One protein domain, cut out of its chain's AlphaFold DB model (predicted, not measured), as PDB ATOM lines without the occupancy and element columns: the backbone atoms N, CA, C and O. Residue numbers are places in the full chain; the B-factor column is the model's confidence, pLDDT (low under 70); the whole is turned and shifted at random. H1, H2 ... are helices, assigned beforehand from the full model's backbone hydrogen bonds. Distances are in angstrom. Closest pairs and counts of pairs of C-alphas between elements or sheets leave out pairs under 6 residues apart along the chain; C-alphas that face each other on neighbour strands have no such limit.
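This is residues 7 to 176 of the 651 residues of the protein "Cyclin_C domain-containing protein" of Vitrella brassicaformis (strain CCMP3155) (UniProt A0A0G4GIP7). Two crossing helices, H4 and H5, make the core of an all-helix body; H3 and H8 pack on both of them, H9 lies alongside H4, and the short H6 packs on H3. A long hairpin of H1 and H2 packs on this body through H1 and H9, and its turn, with Gly 30, makes one end of the longest axis. The printed part has 170 residues, with nine named helices, H1 to H9 in chain order, and no named strand. It is compact, with a radius of gyration of the C-alphas of 15.8 A; the C-alphas span 50 by 33 by 31 A, only just elongated.

H1, residues 11 to 28, begins at C-alpha 11 (287.194, 172.008, 389.713) and is 25.4 A long. H2 is residues 34 to 45, 15.0 A, and H3 residues 53 to 63, 15.4 A. H4, residues 71 to 84, is 20.3 A; H5, residues 94 to 108, is 21.1 A and begins at (273.276, 168.909, 388.858). H6 is residues 120 to 126, 9.9 A, and H7 residues 130 to 134, 6.1 A. H8 is residues 137 to 147, 15.4 A. H9, residues 156 to 166, is 15.3 A and ends at C-alpha 166 (283.668, 188.188, 397.044).

H4 and H5 are the hub, touching four helices each; their closest C-alphas, of Ala 76 and Ala 101, are 5.3 A apart, at a steep tilt of 48 degrees. The helix packing is mostly crossed, with 3 of 10 tilts shallow. H3 touches H5, closest C-alphas Leu 57 and Ala 98 at 5.3 A, at a steep tilt of 46 degrees. H3 and H4 form a hairpin, 37 degrees, only just steep. H6 touches H3 at a shallow tilt of 9 degrees, closest C-alphas Ala 63 and Ala 121 at 5.7 A. H8 touches H5, closest C-alphas Thr 100 and Thr 139 at 5.7 A. H7 touches no helix but is near H5. H9 touches H4 at a shallow tilt of 11 degrees, opposite ways, closest C-alphas Leu 82 and Thr 158 at 6.4 A. H1, with residues 18 to 25 alone, touches H9, closest C-alphas Met 22 and Val 157 at 6.7 A. H1 and H2 form a hairpin at 10 degrees, closest C-alphas Val 19 and Val 40 at 6.5 A. H2 and H5 are apart. In the nine helices every O i to N i+4 pair is within hydrogen-bond range.

The C-alphas farthest apart, of Gly 30 and Gly 115, are 50.4 A apart. The printed part has no cut, and the link from H5 to H6 is long. The mean pLDDT of the printed part is 79.7; residues 21 to 51 and 148 to 157 are among those under 70.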
ATOM      1  N   GLY A   7     292.372 181.117 390.360       49.62
ATOM      2  CA  GLY A   7     291.804 181.161 389.006       49.62
ATOM      3  C   GLY A   7     292.301 180.070 388.049       49.62
ATOM      4  O   GLY A   7     291.621 179.779 387.072       49.62
ATOM      5  N   SER A   8     293.436 179.424 388.340       57.53
ATOM      6  CA  SER A   8     294.001 178.335 387.519       57.53
ATOM      7  C   SER A   8     293.630 176.926 387.999       57.53
ATOM      8  O   SER A   8     293.999 175.931 387.374       57.53
ATOM      9  N   MET A   9     292.921 176.820 389.125       65.00
ATOM     10  CA  MET A   9     292.609 175.535 389.740       65.00
ATOM     11  C   MET A   9     291.499 174.812 388.980       65.00
ATOM     12  O   MET A   9     290.441 175.375 388.697       65.00
ATOM     13  N   THR A  10     291.717 173.525 388.723       67.06
ATOM     14  CA  THR A  10     290.672 172.625 388.229       67.06
ATOM     15  C   THR A  10     289.551 172.499 389.264       67.06
ATOM     16  O   THR A  10     289.758 172.687 390.466       67.06
ATOM     17  N   TRP A  11     288.346 172.149 388.820       57.53
ATOM     18  CA  TRP A  11     287.194 172.008 389.713       57.53
ATOM     19  C   TRP A  11     287.437 171.089 390.930       57.53
ATOM     20  O   TRP A  11     287.114 171.502 392.047       57.53
ATOM     21  N   PRO A  12     288.063 169.901 390.784       63.62
ATOM     22  CA  PRO A  12     288.393 169.063 391.937       63.62
ATOM     23  C   PRO A  12     289.278 169.776 392.969       63.62
ATOM     24  O   PRO A  12     289.094 169.578 394.167       63.62
ATOM     25  N   GLN A  13     290.189 170.650 392.525       70.31
ATOM     26  CA  GLN A  13     291.073 171.423 393.401       70.31
ATOM     27  C   GLN A  13     290.325 172.553 394.117       70.31
ATOM     28  O   GLN A  13     290.459 172.694 395.328       70.31
ATOM     29  N   GLN A  14     289.485 173.318 393.409       64.06
ATOM     30  CA  GLN A  14     288.663 174.367 394.032       64.06
ATOM     31  C   GLN A  14     287.696 173.784 395.071       64.06
ATOM     32  O   GLN A  14     287.512 174.354 396.145       64.06
ATOM     33  N   ARG A  15     287.123 172.612 394.775       62.94
ATOM     34  CA  ARG A  15     286.270 171.859 395.696       62.94
ATOM     35  C   ARG A  15     287.043 171.348 396.905       62.94
ATOM     36  O   ARG A  15     286.547 171.490 398.013       62.94
ATOM     37  N   ALA A  16     288.241 170.794 396.716       67.56
ATOM     38  CA  ALA A  16     289.080 170.356 397.831       67.56
ATOM     39  C   ALA A  16     289.407 171.521 398.776       67.56
ATOM     40  O   ALA A  16     289.315 171.356 399.987       67.56
ATOM     41  N   VAL A  17     289.697 172.707 398.231       69.62
ATOM     42  CA  VAL A  17     289.934 173.928 399.018       69.62
ATOM     43  C   VAL A  17     288.670 174.389 399.753       69.62
ATOM     44  O   VAL A  17     288.752 174.747 400.924       69.62
ATOM     45  N   LEU A  18     287.497 174.349 399.109       64.94
ATOM     46  CA  LEU A  18     286.227 174.710 399.753       64.94
ATOM     47  C   LEU A  18     285.867 173.733 400.881       64.94
ATOM     48  O   LEU A  18     285.561 174.162 401.988       64.94
ATOM     49  N   VAL A  19     285.944 172.429 400.614       68.88
ATOM     50  CA  VAL A  19     285.676 171.360 401.587       68.88
ATOM     51  C   VAL A  19     286.647 171.455 402.763       68.88
ATOM     52  O   VAL A  19     286.211 171.415 403.909       68.88
ATOM     53  N   ASP A  20     287.941 171.653 402.508       71.19
ATOM     54  CA  ASP A  20     288.954 171.857 403.548       71.19
ATOM     55  C   ASP A  20     288.692 173.134 404.364       71.19
ATOM     56  O   ASP A  20     288.758 173.105 405.591       71.19
ATOM     57  N   GLY A  21     288.299 174.235 403.717       68.50
ATOM     58  CA  GLY A  21     287.906 175.475 404.391       68.50
ATOM     59  C   GLY A  21     286.660 175.318 405.270       68.50
ATOM     60  O   GLY A  21     286.624 175.841 406.385       68.50
ATOM     61  N   MET A  22     285.660 174.563 404.804       63.28
ATOM     62  CA  MET A  22     284.451 174.234 405.565       63.28
ATOM     63  C   MET A  22     284.770 173.331 406.760       63.28
ATOM     64  O   MET A  22     284.303 173.595 407.865       63.28
ATOM     65  N   VAL A  23     285.612 172.311 406.569       67.06
ATOM     66  CA  VAL A  23     286.060 171.403 407.637       67.06
ATOM     67  C   VAL A  23     286.883 172.148 408.682       67.06
ATOM     68  O   VAL A  23     286.642 171.978 409.873       67.06
ATOM     69  N   LYS A  24     287.825 173.000 408.264       69.56
ATOM     70  CA  LYS A  24     288.664 173.787 409.179       69.56
ATOM     71  C   LYS A  24     287.843 174.768 410.005       69.56
ATOM     72  O   LYS A  24     288.071 174.853 411.207       69.56
ATOM     73  N   ARG A  25     286.862 175.448 409.398       61.81
ATOM     74  CA  ARG A  25     285.939 176.331 410.128       61.81
ATOM     75  C   ARG A  25     285.021 175.563 411.073       61.81
ATOM     76  O   ARG A  25     284.887 175.949 412.229       61.81
ATOM     77  N   ALA A  26     284.441 174.450 410.623       58.59
ATOM     78  CA  ALA A  26     283.638 173.580 411.482       58.59
ATOM     79  C   ALA A  26     284.454 173.083 412.691       58.59
ATOM     80  O   ALA A  26     283.986 173.150 413.827       58.59
ATOM     81  N   ALA A  27     285.706 172.676 412.463       63.75
ATOM     82  CA  ALA A  27     286.621 172.236 413.509       63.75
ATOM     83  C   ALA A  27     287.035 173.369 414.464       63.75
ATOM     84  O   ALA A  27     287.076 173.143 415.672       63.75
ATOM     85  N   SER A  28     287.297 174.587 413.968       62.22
ATOM     86  CA  SER A  28     287.678 175.728 414.817       62.22
ATOM     87  C   SER A  28     286.553 176.204 415.737       62.22
ATOM     88  O   SER A  28     286.829 176.807 416.767       62.22
ATOM     89  N   MET A  29     285.298 175.909 415.394       52.66
ATOM     90  CA  MET A  29     284.132 176.184 416.243       52.66
ATOM     91  C   MET A  29     283.744 174.991 417.133       52.66
ATOM     92  O   MET A  29     282.680 175.003 417.741       52.66
ATOM     93  N   GLY A  30     284.558 173.929 417.181       56.38
ATOM     94  CA  GLY A  30     284.274 172.742 417.995       56.38
ATOM     95  C   GLY A  30     283.111 171.879 417.487       56.38
ATOM     96  O   GLY A  30     282.633 171.009 418.216       56.38
ATOM     97  N   CYS A  31     282.657 172.071 416.245       48.75
ATOM     98  CA  CYS A  31     281.527 171.341 415.680       48.75
ATOM     99  C   CYS A  31     281.924 169.881 415.391       48.75
ATOM    100  O   CYS A  31     282.585 169.579 414.397       48.75
ATOM    101  N   ARG A  32     281.527 168.956 416.276       50.59
ATOM    102  CA  ARG A  32     281.685 167.493 416.105       50.59
ATOM    103  C   ARG A  32     280.468 166.833 415.442       50.59
ATOM    104  O   ARG A  32     280.319 165.615 415.500       50.59
ATOM    105  N   ASP A  33     279.595 167.630 414.832       50.25
ATOM    106  CA  ASP A  33     278.311 167.178 414.309       50.25
ATOM    107  C   ASP A  33     278.488 166.247 413.095       50.25
ATOM    108  O   ASP A  33     279.045 166.612 412.052       50.25
ATOM    109  N   ALA A  34     277.994 165.015 413.237       48.59
ATOM    110  CA  ALA A  34     278.044 163.992 412.201       48.59
ATOM    111  C   ALA A  34     277.255 164.377 410.939       48.59
ATOM    112  O   ALA A  34     277.550 163.832 409.879       48.59
ATOM    113  N   THR A  35     276.306 165.312 411.032       44.81
ATOM    114  CA  THR A  35     275.465 165.868 409.958       44.81
ATOM    115  C   THR A  35     276.210 166.922 409.155       44.81
ATOM    116  O   THR A  35     276.198 166.851 407.931       44.81
ATOM    117  N   VAL A  36     276.951 167.826 409.807       54.91
ATOM    118  CA  VAL A  36     277.856 168.768 409.120       54.91
ATOM    119  C   VAL A  36     278.964 167.987 408.421       54.91
ATOM    120  O   VAL A  36     279.224 168.189 407.236       54.91
ATOM    121  N   MET A  37     279.538 166.992 409.100       55.62
ATOM    122  CA  MET A  37     280.507 166.086 408.486       55.62
ATOM    123  C   MET A  37     279.873 165.181 407.417       55.62
ATOM    124  O   MET A  37     280.565 164.815 406.468       55.62
ATOM    125  N   ARG A  38     278.573 164.849 407.497       51.81
ATOM    126  CA  ARG A  38     277.828 164.148 406.433       51.81
ATOM    127  C   ARG A  38     277.552 165.045 405.242       51.81
ATOM    128  O   ARG A  38     277.705 164.557 404.140       51.81
ATOM    129  N   ALA A  39     277.193 166.310 405.428       50.88
ATOM    130  CA  ALA A  39     276.980 167.267 404.346       50.88
ATOM    131  C   ALA A  39     278.298 167.531 403.607       50.88
ATOM    132  O   ALA A  39     278.364 167.425 402.386       50.88
ATOM    133  N   VAL A  40     279.386 167.721 404.357       55.75
ATOM    134  CA  VAL A  40     280.757 167.808 403.836       55.75
ATOM    135  C   VAL A  40     281.181 166.505 403.134       55.75
ATOM    136  O   VAL A  40     281.808 166.550 402.076       55.75
ATOM    137  N   ARG A  41     280.822 165.327 403.667       52.66
ATOM    138  CA  ARG A  41     281.102 164.026 403.024       52.66
ATOM    139  C   ARG A  41     280.192 163.730 401.830       52.66
ATOM    140  O   ARG A  41     280.660 163.120 400.882       52.66
ATOM    141  N   LEU A  42     278.942 164.177 401.805       49.12
ATOM    142  CA  LEU A  42     278.032 164.071 400.658       49.12
ATOM    143  C   LEU A  42     278.510 164.983 399.525       49.12
ATOM    144  O   LEU A  42     278.569 164.552 398.372       49.12
ATOM    145  N   LEU A  43     279.000 166.173 399.883       52.12
ATOM    146  CA  LEU A  43     279.772 167.048 399.006       52.12
ATOM    147  C   LEU A  43     281.066 166.402 398.509       52.12
ATOM    148  O   LEU A  43     281.582 166.905 397.519       52.12
ATOM    149  N   ALA A  44     281.580 165.321 399.119       50.69
ATOM    150  CA  ALA A  44     282.771 164.566 398.703       50.69
ATOM    151  C   ALA A  44     282.449 163.279 397.896       50.69
ATOM    152  O   ALA A  44     283.126 163.002 396.907       50.69
ATOM    153  N   VAL A  45     281.394 162.537 398.254       45.75
ATOM    154  CA  VAL A  45     281.067 161.191 397.734       45.75
ATOM    155  C   VAL A  45     280.337 161.208 396.386       45.75
ATOM    156  O   VAL A  45     280.495 160.283 395.600       45.75
ATOM    157  N   ARG A  46     279.589 162.262 396.037       47.59
ATOM    158  CA  ARG A  46     278.783 162.292 394.793       47.59
ATOM    159  C   ARG A  46     279.596 162.588 393.509       47.59
ATOM    160  O   ARG A  46     279.056 163.104 392.538       47.59
ATOM    161  N   SER A  47     280.900 162.292 393.516       45.56
ATOM    162  CA  SER A  47     281.905 162.760 392.541       45.56
ATOM    163  C   SER A  47     282.178 161.836 391.351       45.56
ATOM    164  O   SER A  47     282.974 162.219 390.496       45.56
ATOM    165  N   ASP A  48     281.557 160.662 391.279       41.22
ATOM    166  CA  ASP A  48     281.856 159.692 390.213       41.22
ATOM    167  C   ASP A  48     280.965 159.856 388.966       41.22
ATOM    168  O   ASP A  48     281.047 159.070 388.025       41.22
ATOM    169  N   CYS A  49     280.131 160.903 388.902       44.88
ATOM    170  CA  CYS A  49     279.444 161.277 387.663       44.88
ATOM    171  C   CYS A  49     280.373 162.108 386.762       44.88
ATOM    172  O   CYS A  49     280.802 163.200 387.125       44.88
ATOM    173  N   SER A  50     280.639 161.579 385.565       45.69
ATOM    174  CA  SER A  50     281.553 162.079 384.522       45.69
ATOM    175  C   SER A  50     281.291 163.508 384.008       45.69
ATOM    176  O   SER A  50     282.086 164.013 383.215       45.69
ATOM    177  N   GLU A  51     280.216 164.178 384.423       56.56
ATOM    178  CA  GLU A  51     279.926 165.563 384.040       56.56
ATOM    179  C   GLU A  51     279.985 166.469 385.274       56.56
ATOM    180  O   GLU A  51     279.170 166.373 386.193       56.56
ATOM    181  N   CYS A  52     280.981 167.358 385.321       77.12
ATOM    182  CA  CYS A  52     281.064 168.357 386.379       77.12
ATOM    183  C   CYS A  52     279.953 169.401 386.186       77.12
ATOM    184  O   CYS A  52     279.699 169.840 385.068       77.12
ATOM    185  N   GLY A  53     279.317 169.855 387.271       82.06
ATOM    186  CA  GLY A  53     278.227 170.839 387.175       82.06
ATOM    187  C   GLY A  53     278.607 172.159 386.510       82.06
ATOM    188  O   GLY A  53     277.768 172.795 385.881       82.06
ATOM    189  N   ILE A  54     279.888 172.533 386.568       87.69
ATOM    190  CA  ILE A  54     280.413 173.666 385.799       87.69
ATOM    191  C   ILE A  54     280.367 173.395 384.292       87.69
ATOM    192  O   ILE A  54     280.069 174.313 383.540       87.69
ATOM    193  N   GLY A  55     280.635 172.165 383.849       91.81
ATOM    194  CA  GLY A  55     280.547 171.785 382.440       91.81
ATOM    195  C   GLY A  55     279.122 171.907 381.910       91.81
ATOM    196  O   GLY A  55     278.923 172.459 380.834       91.81
ATOM    197  N   CYS A  56     278.121 171.489 382.692       94.19
ATOM    198  CA  CYS A  56     276.710 171.714 382.361       94.19
ATOM    199  C   CYS A  56     276.409 173.213 382.213       94.19
ATOM    200  O   CYS A  56     275.781 173.637 381.247       94.19
ATOM    201  N   LEU A  57     276.901 174.028 383.151       95.06
ATOM    202  CA  LEU A  57     276.700 175.474 383.124       95.06
ATOM    203  C   LEU A  57     277.370 176.138 381.910       95.06
ATOM    204  O   LEU A  57     276.783 177.031 381.307       95.06
ATOM    205  N   ASP A  58     278.572 175.695 381.538       95.75
ATOM    206  CA  ASP A  58     279.325 176.185 380.378       95.75
ATOM    207  C   ASP A  58     278.603 175.884 379.058       95.75
ATOM    208  O   ASP A  58     278.401 176.785 378.236       95.75
ATOM    209  N   LYS A  59     278.111 174.646 378.893       96.44
ATOM    210  CA  LYS A  59     277.299 174.257 377.732       96.44
ATOM    211  C   LYS A  59     276.012 175.081 377.650       96.44
ATOM    212  O   LYS A  59     275.691 175.600 376.583       96.44
ATOM    213  N   LEU A  60     275.319 175.286 378.774       96.94
ATOM    214  CA  LEU A  60     274.090 176.087 378.814       96.94
ATOM    215  C   LEU A  60     274.334 177.570 378.510       96.94
ATOM    216  O   LEU A  60     273.565 178.163 377.758       96.94
ATOM    217  N   PHE A  61     275.398 178.180 379.040       96.88
ATOM    218  CA  PHE A  61     275.758 179.565 378.703       96.88
ATOM    219  C   PHE A  61     276.136 179.703 377.226       96.88
ATOM    220  O   PHE A  61     275.687 180.642 376.569       96.88
ATOM    221  N   THR A  62     276.872 178.732 376.684       96.56
ATOM    222  CA  THR A  62     277.214 178.679 375.257       96.56
ATOM    223  C   THR A  62     275.955 178.566 374.392       96.56
ATOM    224  O   THR A  62     275.767 179.365 373.475       96.56
ATOM    225  N   ALA A  63     275.039 177.650 374.724       96.38
ATOM    226  CA  ALA A  63     273.751 177.489 374.042       96.38
ATOM    227  C   ALA A  63     272.857 178.741 374.153       96.38
ATOM    228  O   ALA A  63     272.064 179.037 373.257       96.38
ATOM    229  N   ALA A  64     273.003 179.503 375.238       94.94
ATOM    230  CA  ALA A  64     272.310 180.765 375.473       94.94
ATOM    231  C   ALA A  64     272.935 181.973 374.747       94.94
ATOM    232  O   ALA A  64     272.372 183.071 374.830       94.94
ATOM    233  N   GLY A  65     274.091 181.803 374.092       95.06
ATOM    234  CA  GLY A  65     274.871 182.897 373.509       95.06
ATOM    235  C   GLY A  65     275.419 183.876 374.555       95.06
ATOM    236  O   GLY A  65     275.546 185.066 374.275       95.06
ATOM    237  N   MET A  66     275.674 183.404 375.778       95.81
ATOM    238  CA  MET A  66     276.145 184.206 376.908       95.81
ATOM    239  C   MET A  66     277.638 183.975 377.165       95.81
ATOM    240  O   MET A  66     278.153 182.878 376.969       95.81
ATOM    241  N   ASP A  67     278.328 185.009 377.646       92.94
ATOM    242  CA  ASP A  67     279.754 184.937 377.974       92.94
ATOM    243  C   ASP A  67     280.020 184.003 379.169       92.94
ATOM    244  O   ASP A  67     279.513 184.229 380.271       92.94
ATOM    245  N   THR A  68     280.852 182.981 378.952       93.75
ATOM    246  CA  THR A  68     281.274 181.976 379.942       93.75
ATOM    247  C   THR A  68     282.421 182.452 380.842       93.75
ATOM    248  O   THR A  68     282.926 181.703 381.673       93.75
ATOM    249  N   HIS A  69     282.858 183.706 380.717       89.19
ATOM    250  CA  HIS A  69     283.902 184.294 381.567       89.19
ATOM    251  C   HIS A  69     283.448 185.588 382.259       89.19
ATOM    252  O   HIS A  69     284.167 186.152 383.090       89.19
ATOM    253  N   GLY A  70     282.226 186.031 381.971       91.44
ATOM    254  CA  GLY A  70     281.667 187.281 382.459       91.44
ATOM    255  C   GLY A  70     281.042 187.197 383.850       91.44
ATOM    256  O   GLY A  70     280.901 186.139 384.472       91.44
ATOM    257  N   ARG A  71     280.590 188.357 384.332       93.19
ATOM    258  CA  ARG A  71     279.941 188.511 385.642       93.19
ATOM    259  C   ARG A  71     278.704 187.626 385.807       93.19
ATOM    260  O   ARG A  71     278.507 187.054 386.875       93.19
ATOM    261  N   LEU A  72     277.895 187.483 384.756       94.12
ATOM    262  CA  LEU A  72     276.691 186.645 384.780       94.12
ATOM    263  C   LEU A  72     277.034 185.161 384.963       94.12
ATOM    264  O   LEU A  72     276.355 184.464 385.708       94.12
ATOM    265  N   PHE A  73     278.126 184.681 384.366       95.19
ATOM    266  CA  PHE A  73     278.568 183.303 384.565       95.19
ATOM    267  C   PHE A  73     279.064 183.058 385.989       95.19
ATOM    268  O   PHE A  73     278.718 182.049 386.607       95.19
ATOM    269  N   SER A  74     279.812 184.008 386.559       92.88
ATOM    270  CA  SER A  74     280.208 183.947 387.970       92.88
ATOM    271  C   SER A  74     279.010 183.982 388.918       92.88
ATOM    272  O   SER A  74     279.015 183.258 389.912       92.88
ATOM    273  N   LEU A  75     277.962 184.747 388.595       93.50
ATOM    274  CA  LEU A  75     276.723 184.765 389.369       93.50
ATOM    275  C   LEU A  75     275.985 183.415 389.291       93.50
ATOM    276  O   LEU A  75     275.459 182.949 390.299       93.50
ATOM    277  N   ALA A  76     275.991 182.738 388.137       94.94
ATOM    278  CA  ALA A  76     275.348 181.426 388.012       94.94
ATOM    279  C   ALA A  76     276.110 180.362 388.797       94.94
ATOM    280  O   ALA A  76     275.500 179.556 389.498       94.94
ATOM    281  N   LYS A  77     277.448 180.395 388.732       93.75
ATOM    282  CA  LYS A  77     278.301 179.562 389.583       93.75
ATOM    283  C   LYS A  77     277.960 179.793 391.050       93.75
ATOM    284  O   LYS A  77     277.700 178.830 391.760       93.75
ATOM    285  N   TYR A  78     277.907 181.050 391.483       93.19
ATOM    286  CA  TYR A  78     277.556 181.413 392.853       93.19
ATOM    287  C   TYR A  78     276.202 180.820 393.285       93.19
ATOM    288  O   TYR A  78     276.140 180.158 394.318       93.19
ATOM    289  N   LEU A  79     275.152 180.934 392.463       93.19
ATOM    290  CA  LEU A  79     273.844 180.327 392.749       93.19
ATOM    291  C   LEU A  79     273.883 178.797 392.822       93.19
ATOM    292  O   LEU A  79     273.266 178.217 393.715       93.19
ATOM    293  N   MET A  80     274.626 178.136 391.929       93.94
ATOM    294  CA  MET A  80     274.825 176.687 392.018       93.94
ATOM    295  C   MET A  80     275.508 176.302 393.335       93.94
ATOM    296  O   MET A  80     275.080 175.362 393.999       93.94
ATOM    297  N   PHE A  81     276.534 177.042 393.753       90.12
ATOM    298  CA  PHE A  81     277.207 176.790 395.025       90.12
ATOM    299  C   PHE A  81     276.300 177.019 396.231       90.12
ATOM    300  O   PHE A  81     276.260 176.162 397.111       90.12
ATOM    301  N   LEU A  82     275.528 178.106 396.246       89.38
ATOM    302  CA  LEU A  82     274.537 178.346 397.292       89.38
ATOM    303  C   LEU A  82     273.493 177.227 397.355       89.38
ATOM    304  O   LEU A  82     273.147 176.785 398.444       89.38
ATOM    305  N   SER A  83     273.036 176.713 396.210       91.00
ATOM    306  CA  SER A  83     272.060 175.614 396.192       91.00
ATOM    307  C   SER A  83     272.598 174.316 396.788       91.00
ATOM    308  O   SER A  83     271.842 173.568 397.388       91.00
ATOM    309  N   MET A  84     273.909 174.068 396.715       87.38
ATOM    310  CA  MET A  84     274.515 172.909 397.379       87.38
ATOM    311  C   MET A  84     274.587 173.060 398.906       87.38
ATOM    312  O   MET A  84     274.832 172.077 399.603       87.38
ATOM    313  N   CYS A  85     274.411 174.278 399.422       83.75
ATOM    314  CA  CYS A  85     274.372 174.563 400.856       83.75
ATOM    315  C   CYS A  85     272.970 174.348 401.447       83.75
ATOM    316  O   CYS A  85     272.825 174.289 402.665       83.75
ATOM    317  N   GLU A  86     271.950 174.241 400.597       85.19
ATOM    318  CA  GLU A  86     270.567 173.997 400.987       85.19
ATOM    319  C   GLU A  86     270.282 172.488 400.869       85.19
ATOM    320  O   GLU A  86     270.600 171.859 399.859       85.19
ATOM    321  N   ILE A  87     269.766 171.882 401.946       80.12
ATOM    322  CA  ILE A  87     269.687 170.418 402.108       80.12
ATOM    323  C   ILE A  87     268.812 169.763 401.035       80.12
ATOM    324  O   ILE A  87     269.162 168.706 400.506       80.12
ATOM    325  N   ASP A  88     267.696 170.390 400.691       81.19
ATOM    326  CA  ASP A  88     266.737 169.831 399.753       81.19
ATOM    327  C   ASP A  88     267.205 169.993 398.297       81.19
ATOM    328  O   ASP A  88     266.975 169.125 397.455       81.19
ATOM    329  N   LEU A  89     267.902 171.089 397.992       86.62
ATOM    330  CA  LEU A  89     268.517 171.356 396.696       86.62
ATOM    331  C   LEU A  89     269.779 170.517 396.488       86.62
ATOM    332  O   LEU A  89     270.062 170.119 395.357       86.62
ATOM    333  N   ALA A  90     270.503 170.164 397.554       84.25
ATOM    334  CA  ALA A  90     271.664 169.278 397.479       84.25
ATOM    335  C   ALA A  90     271.311 167.871 396.953       84.25
ATOM    336  O   ALA A  90     272.173 167.171 396.405       84.25
ATOM    337  N   ALA A  91     270.047 167.450 397.077       82.94
ATOM    338  CA  ALA A  91     269.553 166.202 396.504       82.94
ATOM    339  C   ALA A  91     269.296 166.292 394.986       82.94
ATOM    340  O   ALA A  91     269.401 165.265 394.301       82.94
ATOM    341  N   CYS A  92     269.032 167.491 394.447       89.44
ATOM    342  CA  CYS A  92     268.670 167.706 393.046       89.44
ATOM    343  C   CYS A  92     269.771 167.290 392.057       89.44
ATOM    344  O   CYS A  92     270.968 167.273 392.358       89.44
ATOM    345  N   TYR A  93     269.352 166.967 390.830       91.50
ATOM    346  CA  TYR A  93     270.266 166.693 389.725       91.50
ATOM    347  C   TYR A  93     271.055 167.951 389.352       91.50
ATOM    348  O   TYR A  93     270.490 169.031 389.191       91.50
ATOM    349  N   VAL A  94     272.363 167.795 389.154       91.44
ATOM    350  CA  VAL A  94     273.276 168.909 388.858       91.44
ATOM    351  C   VAL A  94     272.891 169.652 387.569       91.44
ATOM    352  O   VAL A  94     272.967 170.878 387.535       91.44
ATOM    353  N   HIS A  95     272.412 168.933 386.546       93.06
ATOM    354  CA  HIS A  95     271.879 169.530 385.310       93.06
ATOM    355  C   HIS A  95     270.664 170.429 385.569       93.06
ATOM    356  O   HIS A  95     270.591 171.526 385.019       93.06
ATOM    357  N   LEU A  96     269.753 170.017 386.459       94.44
ATOM    358  CA  LEU A  96     268.589 170.823 386.833       94.44
ATOM    359  C   LEU A  96     269.017 172.090 387.584       94.44
ATOM    360  O   LEU A  96     268.547 173.171 387.254       94.44
ATOM    361  N   LEU A  97     269.956 171.983 388.532       95.44
ATOM    362  CA  LEU A  97     270.490 173.149 389.249       95.44
ATOM    363  C   LEU A  97     271.184 174.140 388.300       95.44
ATOM    364  O   LEU A  97     271.002 175.350 388.434       95.44
ATOM    365  N   ALA A  98     271.947 173.642 387.321       96.56
ATOM    366  CA  ALA A  98     272.581 174.479 386.305       96.56
ATOM    367  C   ALA A  98     271.539 175.176 385.412       96.56
ATOM    368  O   ALA A  98     271.616 176.390 385.217       96.56
ATOM    369  N   ALA A  99     270.527 174.442 384.932       97.25
ATOM    370  CA  ALA A  99     269.432 174.999 384.138       97.25
ATOM    371  C   ALA A  99     268.652 176.071 384.915       97.25
ATOM    372  O   ALA A  99     268.449 177.176 384.412       97.25
ATOM    373  N   THR A 100     268.297 175.796 386.172       97.19
ATOM    374  CA  THR A 100     267.622 176.756 387.051       97.19
ATOM    375  C   THR A 100     268.472 178.004 387.301       97.19
ATOM    376  O   THR A 100     267.947 179.115 387.218       97.19
ATOM    377  N   ALA A 101     269.781 177.868 387.543       96.94
ATOM    378  CA  ALA A 101     270.672 179.018 387.709       96.94
ATOM    379  C   ALA A 101     270.699 179.907 386.451       96.94
ATOM    380  O   ALA A 101     270.549 181.125 386.555       96.94
ATOM    381  N   VAL A 102     270.830 179.312 385.259       97.31
ATOM    382  CA  VAL A 102     270.809 180.045 383.976       97.31
ATOM    383  C   VAL A 102     269.460 180.734 383.771       97.31
ATOM    384  O   VAL A 102     269.426 181.903 383.385       97.31
ATOM    385  N   TYR A 103     268.356 180.047 384.074       97.62
ATOM    386  CA  TYR A 103     267.004 180.593 383.947       97.62
ATOM    387  C   TYR A 103     266.807 181.823 384.832       97.62
ATOM    388  O   TYR A 103     266.383 182.870 384.344       97.62
ATOM    389  N   ILE A 104     267.189 181.738 386.111       96.25
ATOM    390  CA  ILE A 104     267.103 182.861 387.052       96.25
ATOM    391  C   ILE A 104     267.931 184.048 386.551       96.25
ATOM    392  O   ILE A 104     267.450 185.181 386.575       96.25
ATOM    393  N   ILE A 105     269.144 183.811 386.044       96.19
ATOM    394  CA  ILE A 105     269.991 184.885 385.513       96.19
ATOM    395  C   ILE A 105     269.387 185.537 384.279       96.19
ATOM    396  O   ILE A 105     269.358 186.767 384.205       96.19
ATOM    397  N   ARG A 106     268.876 184.748 383.331       95.56
ATOM    398  CA  ARG A 106     268.224 185.288 382.133       95.56
ATOM    399  C   ARG A 106     266.958 186.064 382.486       95.56
ATOM    400  O   ARG A 106     266.785 187.170 381.986       95.56
ATOM    401  N   LYS A 107     266.126 185.544 383.395       95.62
ATOM    402  CA  LYS A 107     264.895 186.208 383.860       95.62
ATOM    403  C   LYS A 107     265.198 187.537 384.557       95.62
ATOM    404  O   LYS A 107     264.557 188.541 384.274       95.62
ATOM    405  N   THR A 108     266.215 187.576 385.418       94.12
ATOM    406  CA  THR A 108     266.597 188.792 386.167       94.12
ATOM    407  C   THR A 108     267.343 189.826 385.325       94.12
ATOM    408  O   THR A 108     267.239 191.021 385.590       94.12
ATOM    409  N   ASN A 109     268.066 189.396 384.288       93.88
ATOM    410  CA  ASN A 109     268.875 190.265 383.430       93.88
ATOM    411  C   ASN A 109     268.331 190.347 381.998       93.88
ATOM    412  O   ASN A 109     269.085 190.636 381.069       93.88
ATOM    413  N   GLN A 110     267.024 190.141 381.803       93.56
ATOM    414  CA  GLN A 110     266.398 190.065 380.478       93.56
ATOM    415  C   GLN A 110     266.689 191.295 379.602       93.56
ATOM    416  O   GLN A 110     266.836 191.178 378.393       93.56
ATOM    417  N   LYS A 111     266.838 192.482 380.202       92.94
ATOM    418  CA  LYS A 111     267.166 193.720 379.469       92.94
ATOM    419  C   LYS A 111     268.595 193.753 378.909       92.94
ATOM    420  O   LYS A 111     268.867 194.542 378.013       92.94
ATOM    421  N   GLN A 112     269.507 192.955 379.461       89.31
ATOM    422  CA  GLN A 112     270.930 192.928 379.097       89.31
ATOM    423  C   GLN A 112     271.287 191.740 378.195       89.31
ATOM    424  O   GLN A 112     272.407 191.666 377.696       89.31
ATOM    425  N   ILE A 113     270.361 190.801 378.004       90.88
ATOM    426  CA  ILE A 113     270.604 189.537 377.313       90.88
ATOM    427  C   ILE A 113     269.655 189.451 376.119       90.88
ATOM    428  O   ILE A 113     268.447 189.591 376.265       90.88
ATOM    429  N   ALA A 114     270.199 189.206 374.930       90.31
ATOM    430  CA  ALA A 114     269.390 189.051 373.729       90.31
ATOM    431  C   ALA A 114     268.615 187.715 373.716       90.31
ATOM    432  O   ALA A 114     269.078 186.686 374.224       90.31
ATOM    433  N   GLY A 115     267.444 187.729 373.072       92.31
ATOM    434  CA  GLY A 115     266.574 186.561 372.889       92.31
ATOM    435  C   GLY A 115     265.522 186.374 373.988       92.31
ATOM    436  O   GLY A 115     265.411 187.170 374.916       92.31
ATOM    437  N   GLY A 116     264.718 185.312 373.864       91.69
ATOM    438  CA  GLY A 116     263.740 184.917 374.888       91.69
ATOM    439  C   GLY A 116     264.408 184.457 376.189       91.69
ATOM    440  O   GLY A 116     265.608 184.170 376.208       91.69
ATOM    441  N   ILE A 117     263.646 184.374 377.284       93.38
ATOM    442  CA  ILE A 117     264.168 183.935 378.592       93.38
ATOM    443  C   ILE A 117     264.733 182.514 378.480       93.38
ATOM    444  O   ILE A 117     265.856 182.276 378.926       93.38
ATOM    445  N   TRP A 118     264.022 181.617 377.792       97.31
ATOM    446  CA  TRP A 118     264.451 180.248 377.520       97.31
ATOM    447  C   TRP A 118     264.280 179.909 376.030       97.31
ATOM    448  O   TRP A 118     263.199 180.054 375.469       97.31
ATOM    449  N   SER A 119     265.356 179.509 375.348       95.69
ATOM    450  CA  SER A 119     265.350 179.239 373.901       95.69
ATOM    451  C   SER A 119     265.232 177.743 373.595       95.69
ATOM    452  O   SER A 119     265.521 176.901 374.441       95.69
ATOM    453  N   ALA A 120     264.892 177.388 372.352       96.00
ATOM    454  CA  ALA A 120     264.893 175.988 371.913       96.00
ATOM    455  C   ALA A 120     266.274 175.315 372.068       96.00
ATOM    456  O   ALA A 120     266.342 174.133 372.388       96.00
ATOM    457  N   ALA A 121     267.369 176.070 371.906       95.81
ATOM    458  CA  ALA A 121     268.726 175.572 372.148       95.81
ATOM    459  C   ALA A 121     268.961 175.241 373.631       95.81
ATOM    460  O   ALA A 121     269.553 174.215 373.945       95.81
ATOM    461  N   LEU A 122     268.438 176.066 374.547       96.25
ATOM    462  CA  LEU A 122     268.487 175.796 375.987       96.25
ATOM    463  C   LEU A 122     267.624 174.594 376.384       96.25
ATOM    464  O   LEU A 122     268.036 173.815 377.241       96.25
ATOM    465  N   VAL A 123     266.464 174.405 375.752       96.88
ATOM    466  CA  VAL A 123     265.643 173.198 375.949       96.88
ATOM    467  C   VAL A 123     266.378 171.955 375.448       96.88
ATOM    468  O   VAL A 123     266.392 170.948 376.147       96.88
ATOM    469  N   ALA A 124     267.028 172.025 374.282       96.06
ATOM    470  CA  ALA A 124     267.801 170.910 373.734       96.06
ATOM    471  C   ALA A 124     269.004 170.540 374.619       96.06
ATOM    472  O   ALA A 124     269.260 169.359 374.828       96.06
ATOM    473  N   GLU A 125     269.703 171.535 375.171       97.12
ATOM    474  CA  GLU A 125     270.876 171.308 376.022       97.12
ATOM    475  C   GLU A 125     270.498 170.846 377.441       97.12
ATOM    476  O   GLU A 125     271.120 169.939 377.984       97.12
ATOM    477  N   SER A 126     269.464 171.437 378.054       95.25
ATOM    478  CA  SER A 126     269.053 171.097 379.430       95.25
ATOM    479  C   SER A 126     268.105 169.903 379.521       95.25
ATOM    480  O   SER A 126     267.990 169.298 380.583       95.25
ATOM    481  N   SER A 127     267.389 169.588 378.439       96.25
ATOM    482  CA  SER A 127     266.208 168.713 378.453       96.25
ATOM    483  C   SER A 127     265.081 169.181 379.397       96.25
ATOM    484  O   SER A 127     264.225 168.380 379.772       96.25
ATOM    485  N   VAL A 128     265.047 170.466 379.783       95.75
ATOM    486  CA  VAL A 128     264.017 171.048 380.664       95.75
ATOM    487  C   VAL A 128     263.287 172.191 379.951       95.75
ATOM    488  O   VAL A 128     263.907 173.080 379.358       95.75
ATOM    489  N   SER A 129     261.951 172.176 380.010       97.06
ATOM    490  CA  SER A 129     261.110 173.242 379.458       97.06
ATOM    491  C   SER A 129     261.088 174.483 380.354       97.06
ATOM    492  O   SER A 129     261.323 174.415 381.560       97.06
ATOM    493  N   GLU A 130     260.736 175.630 379.771       96.94
ATOM    494  CA  GLU A 130     260.578 176.874 380.530       96.94
ATOM    495  C   GLU A 130     259.478 176.771 381.589       96.94
ATOM    496  O   GLU A 130     259.695 177.154 382.734       96.94
ATOM    497  N   SER A 131     258.327 176.189 381.236       93.56
ATOM    498  CA  SER A 131     257.207 176.002 382.164       93.56
ATOM    499  C   SER A 131     257.589 175.138 383.364       93.56
ATOM    500  O   SER A 131     257.215 175.461 384.488       93.56
ATOM    501  N   ALA A 132     258.387 174.085 383.146       93.94
ATOM    502  CA  ALA A 132     258.886 173.238 384.219       93.94
ATOM    503  C   ALA A 132     259.832 174.006 385.150       93.94
ATOM    504  O   ALA A 132     259.780 173.811 386.360       93.94
ATOM    505  N   LEU A 133     260.676 174.895 384.614       95.50
ATOM    506  CA  LEU A 133     261.531 175.759 385.431       95.50
ATOM    507  C   LEU A 133     260.715 176.817 386.175       95.50
ATOM    508  O   LEU A 133     260.988 177.067 387.344       95.50
ATOM    509  N   GLU A 134     259.705 177.412 385.548       93.56
ATOM    510  CA  GLU A 134     258.880 178.450 386.167       93.56
ATOM    511  C   GLU A 134     258.035 177.919 387.330       93.56
ATOM    512  O   GLU A 134     257.957 178.569 388.370       93.56
ATOM    513  N   SER A 135     257.468 176.717 387.197       86.25
ATOM    514  CA  SER A 135     256.676 176.084 388.256       86.25
ATOM    515  C   SER A 135     257.511 175.290 389.267       86.25
ATOM    516  O   SER A 135     256.958 174.736 390.217       86.25
ATOM    517  N   SER A 136     258.826 175.160 389.062       92.69
ATOM    518  CA  SER A 136     259.662 174.312 389.915       92.69
ATOM    519  C   SER A 136     259.945 174.957 391.271       92.69
ATOM    520  O   SER A 136     260.449 176.080 391.368       92.69
ATOM    521  N   MET A 137     259.746 174.173 392.333       86.06
ATOM    522  CA  MET A 137     260.191 174.513 393.689       86.06
ATOM    523  C   MET A 137     261.701 174.781 393.765       86.06
ATOM    524  O   MET A 137     262.130 175.607 394.570       86.06
ATOM    525  N   THR A 138     262.510 174.150 392.906       91.06
ATOM    526  CA  THR A 138     263.955 174.412 392.793       91.06
ATOM    527  C   THR A 138     264.217 175.872 392.422       91.06
ATOM    528  O   THR A 138     265.053 176.527 393.042       91.06
ATOM    529  N   THR A 139     263.464 176.407 391.458       94.12
ATOM    530  CA  THR A 139     263.593 177.797 390.997       94.12
ATOM    531  C   THR A 139     263.202 178.779 392.082       94.12
ATOM    532  O   THR A 139     263.973 179.689 392.378       94.12
ATOM    533  N   LEU A 140     262.058 178.561 392.730       87.69
ATOM    534  CA  LEU A 140     261.592 179.411 393.823       87.69
ATOM    535  C   LEU A 140     262.606 179.449 394.980       87.69
ATOM    536  O   LEU A 140     262.922 180.514 395.508       87.69
ATOM    537  N   ARG A 141     263.190 178.301 395.340       89.00
ATOM    538  CA  ARG A 141     264.212 178.218 396.395       89.00
ATOM    539  C   ARG A 141     265.535 178.867 395.996       89.00
ATOM    540  O   ARG A 141     266.088 179.628 396.785       89.00
ATOM    541  N   MET A 142     266.024 178.650 394.773       92.94
ATOM    542  CA  MET A 142     267.232 179.330 394.281       92.94
ATOM    543  C   MET A 142     267.032 180.850 394.145       92.94
ATOM    544  O   MET A 142     267.963 181.611 394.396       92.94
ATOM    545  N   GLN A 143     265.823 181.317 393.819       90.81
ATOM    546  CA  GLN A 143     265.489 182.746 393.835       90.81
ATOM    547  C   GLN A 143     265.537 183.327 395.251       90.81
ATOM    548  O   GLN A 143     266.128 184.390 395.443       90.81
ATOM    549  N   ARG A 144     265.004 182.616 396.251       86.12
ATOM    550  CA  ARG A 144     265.140 183.015 397.663       86.12
ATOM    551  C   ARG A 144     266.611 183.075 398.090       86.12
ATOM    552  O   ARG A 144     267.022 184.057 398.711       86.12
ATOM    553  N   LEU A 145     267.419 182.085 397.684       86.75
ATOM    554  CA  LEU A 145     268.870 182.069 397.923       86.75
ATOM    555  C   LEU A 145     269.576 183.269 397.290       86.75
ATOM    556  O   LEU A 145     270.508 183.798 397.885       86.75
ATOM    557  N   MET A 146     269.146 183.714 396.109       84.38
ATOM    558  CA  MET A 146     269.700 184.888 395.430       84.38
ATOM    559  C   MET A 146     269.335 186.194 396.146       84.38
ATOM    560  O   MET A 146     270.192 187.054 396.329       84.38
ATOM    561  N   TRP A 147     268.070 186.347 396.554       79.88
ATOM    562  CA  TRP A 147     267.545 187.610 397.083       79.88
ATOM    563  C   TRP A 147     267.823 187.829 398.576       79.88
ATOM    564  O   TRP A 147     267.563 188.905 399.097       79.88
ATOM    565  N   GLY A 148     268.390 186.839 399.278       67.25
ATOM    566  CA  GLY A 148     268.624 186.972 400.728       67.25
ATOM    567  C   GLY A 148     267.422 186.640 401.584       67.25
ATOM    568  O   GLY A 148     267.506 186.797 402.795       67.25
ATOM    569  N   ASP A 149     266.368 186.104 400.978       55.25
ATOM    570  CA  ASP A 149     265.164 185.674 401.685       55.25
ATOM    571  C   ASP A 149     265.357 184.319 402.396       55.25
ATOM    572  O   ASP A 149     264.533 183.890 403.198       55.25
ATOM    573  N   THR A 150     266.479 183.629 402.154       48.12
ATOM    574  CA  THR A 150     266.919 182.454 402.931       48.12
ATOM    575  C   THR A 150     267.660 182.874 404.193       48.12
ATOM    576  O   THR A 150     268.852 182.630 404.375       48.12
ATOM    577  N   GLN A 151     266.911 183.515 405.069       48.16
ATOM    578  CA  GLN A 151     267.276 183.826 406.443       48.16
ATOM    579  C   GLN A 151     267.406 182.540 407.308       48.16
ATOM    580  O   GLN A 151     268.160 182.493 408.272       48.16
ATOM    581  N   THR A 152     266.808 181.420 406.877       44.84
ATOM    582  CA  THR A 152     266.898 180.099 407.537       44.84
ATOM    583  C   THR A 152     268.149 179.271 407.213       44.84
ATOM    584  O   THR A 152     268.430 178.308 407.920       44.84
ATOM    585  N   THR A 153     268.929 179.615 406.180       46.88
ATOM    586  CA  THR A 153     270.122 178.835 405.763       46.88
ATOM    587  C   THR A 153     271.399 179.669 405.712       46.88
ATOM    588  O   THR A 153     272.415 179.217 405.181       46.88
ATOM    589  N   LYS A 154     271.376 180.884 406.274       48.03
ATOM    590  CA  LYS A 154     272.562 181.734 406.412       48.03
ATOM    591  C   LYS A 154     273.432 181.222 407.565       48.03
ATOM    592  O   LYS A 154     273.515 181.810 408.635       48.03
ATOM    593  N   GLY A 155     273.989 180.034 407.366       59.66
ATOM    594  CA  GLY A 155     274.945 179.405 408.264       59.66
ATOM    595  C   GLY A 155     276.371 179.553 407.740       59.66
ATOM    596  O   GLY A 155     276.599 179.968 406.608       59.66
ATOM    597  N   ILE A 156     277.333 179.093 408.540       56.81
ATOM    598  CA  ILE A 156     278.781 179.055 408.245       56.81
ATOM    599  C   ILE A 156     279.119 178.613 406.806       56.81
ATOM    600  O   ILE A 156     280.136 179.011 406.238       56.81
ATOM    601  N   VAL A 157     278.280 177.760 406.213       65.31
ATOM    602  CA  VAL A 157     278.475 177.216 404.868       65.31
ATOM    603  C   VAL A 157     278.258 178.269 403.773       65.31
ATOM    604  O   VAL A 157     279.061 178.330 402.842       65.31
ATOM    605  N   THR A 158     277.237 179.128 403.877       80.19
ATOM    606  CA  THR A 158     277.003 180.182 402.875       80.19
ATOM    607  C   THR A 158     278.044 181.287 402.972       80.19
ATOM    608  O   THR A 158     278.448 181.801 401.939       80.19
ATOM    609  N   ASP A 159     278.568 181.577 404.167       80.31
ATOM    610  CA  ASP A 159     279.624 182.583 404.357       80.31
ATOM    611  C   ASP A 159     280.926 182.188 403.650       80.31
ATOM    612  O   ASP A 159     281.607 183.026 403.062       80.31
ATOM    613  N   ALA A 160     281.262 180.892 403.646       79.06
ATOM    614  CA  ALA A 160     282.415 180.391 402.900       79.06
ATOM    615  C   ALA A 160     282.221 180.529 401.381       79.06
ATOM    616  O   ALA A 160     283.183 180.805 400.661       79.06
ATOM    617  N   VAL A 161     280.991 180.348 400.885       84.81
ATOM    618  CA  VAL A 161     280.652 180.585 399.474       84.81
ATOM    619  C   VAL A 161     280.688 182.082 399.163       84.81
ATOM    620  O   VAL A 161     281.285 182.476 398.164       84.81
ATOM    621  N   ASP A 162     280.132 182.928 400.027       87.31
ATOM    622  CA  ASP A 162     280.154 184.384 399.875       87.31
ATOM    623  C   ASP A 162     281.592 184.908 399.831       87.31
ATOM    624  O   ASP A 162     281.955 185.622 398.899       87.31
ATOM    625  N   GLU A 163     282.453 184.480 400.754       87.19
ATOM    626  CA  GLU A 163     283.875 184.836 400.768       87.19
ATOM    627  C   GLU A 163     284.588 184.372 399.491       87.19
ATOM    628  O   GLU A 163     285.332 185.134 398.866       87.19
ATOM    629  N   LEU A 164     284.317 183.139 399.048       85.06
ATOM    630  CA  LEU A 164     284.913 182.581 397.838       85.06
ATOM    631  C   LEU A 164     284.565 183.410 396.589       85.06
ATOM    632  O   LEU A 164     285.387 183.516 395.676       85.06
ATOM    633  N   PHE A 165     283.365 183.993 396.541       88.75
ATOM    634  CA  PHE A 165     282.851 184.780 395.416       88.75
ATOM    635  C   PHE A 165     282.908 186.306 395.622       88.75
ATOM    636  O   PHE A 165     282.555 187.056 394.708       88.75
ATOM    637  N   ALA A 166     283.403 186.775 396.770       88.44
ATOM    638  CA  ALA A 166     283.668 188.188 397.044       88.44
ATOM    639  C   ALA A 166     284.967 188.687 396.385       88.44
ATOM    640  O   ALA A 166     285.157 189.890 396.223       88.44
ATOM    641  N   SER A 167     285.862 187.777 395.977       87.19
ATOM    642  CA  SER A 167     287.118 188.146 395.315       87.19
ATOM    643  C   SER A 167     286.880 188.894 393.987       87.19
ATOM    644  O   SER A 167     286.029 188.470 393.191       87.19
ATOM    645  N   PRO A 168     287.667 189.950 393.683       82.94
ATOM    646  CA  PRO A 168     287.637 190.642 392.392       82.94
ATOM    647  C   PRO A 168     287.823 189.705 391.191       82.94
ATOM    648  O   PRO A 168     287.162 189.885 390.171       82.94
ATOM    649  N   ASP A 169     288.627 188.647 391.341       81.00
ATOM    650  CA  ASP A 169     288.868 187.637 390.295       81.00
ATOM    651  C   ASP A 169     287.604 186.839 389.928       81.00
ATOM    652  O   ASP A 169     287.561 186.147 388.910       81.00
ATOM    653  N   ARG A 170     286.556 186.916 390.757       82.00
ATOM    654  CA  ARG A 170     285.235 186.320 390.510       82.00
ATOM    655  C   ARG A 170     284.152 187.372 390.294       82.00
ATOM    656  O   ARG A 170     282.972 187.089 390.494       82.00
ATOM    657  N   HIS A 171     284.551 188.567 389.858       89.56
ATOM    658  CA  HIS A 171     283.686 189.722 389.607       89.56
ATOM    659  C   HIS A 171     282.958 190.254 390.852       89.56
ATOM    660  O   HIS A 171     281.969 190.973 390.704       89.56
ATOM    661  N   GLY A 172     283.406 189.892 392.064       86.56
ATOM    662  CA  GLY A 172     282.807 190.350 393.323       86.56
ATOM    663  C   GLY A 172     281.297 190.106 393.407       86.56
ATOM    664  O   GLY A 172     280.566 190.939 393.941       86.56
ATOM    665  N   VAL A 173     280.798 189.008 392.825       88.38
ATOM    666  CA  VAL A 173     279.349 188.752 392.704       88.38
ATOM    667  C   VAL A 173     278.656 188.582 394.058       88.38
ATOM    668  O   VAL A 173     277.461 188.843 394.149       88.38
ATOM    669  N   ALA A 174     279.399 188.219 395.109       83.62
ATOM    670  CA  ALA A 174     278.886 188.186 396.480       83.62
ATOM    671  C   ALA A 174     278.950 189.560 397.184       83.62
ATOM    672  O   ALA A 174     278.151 189.835 398.075       83.62
ATOM    673  N   SER A 175     279.844 190.465 396.765       78.06
ATOM    674  CA  SER A 175     280.066 191.766 397.421       78.06
ATOM    675  C   SER A 175     278.891 192.734 397.276       78.06
ATOM    676  O   SER A 175     278.716 193.616 398.113       78.06
ATOM    677  N   THR A 176     278.036 192.556 396.263       60.59
ATOM    678  CA  THR A 176     276.795 193.337 396.113       60.59
ATOM    679  C   THR A 176     275.757 193.062 397.204       60.59
ATOM    680  O   THR A 176     274.741 193.746 397.250       60.59
TER     681      THR A 176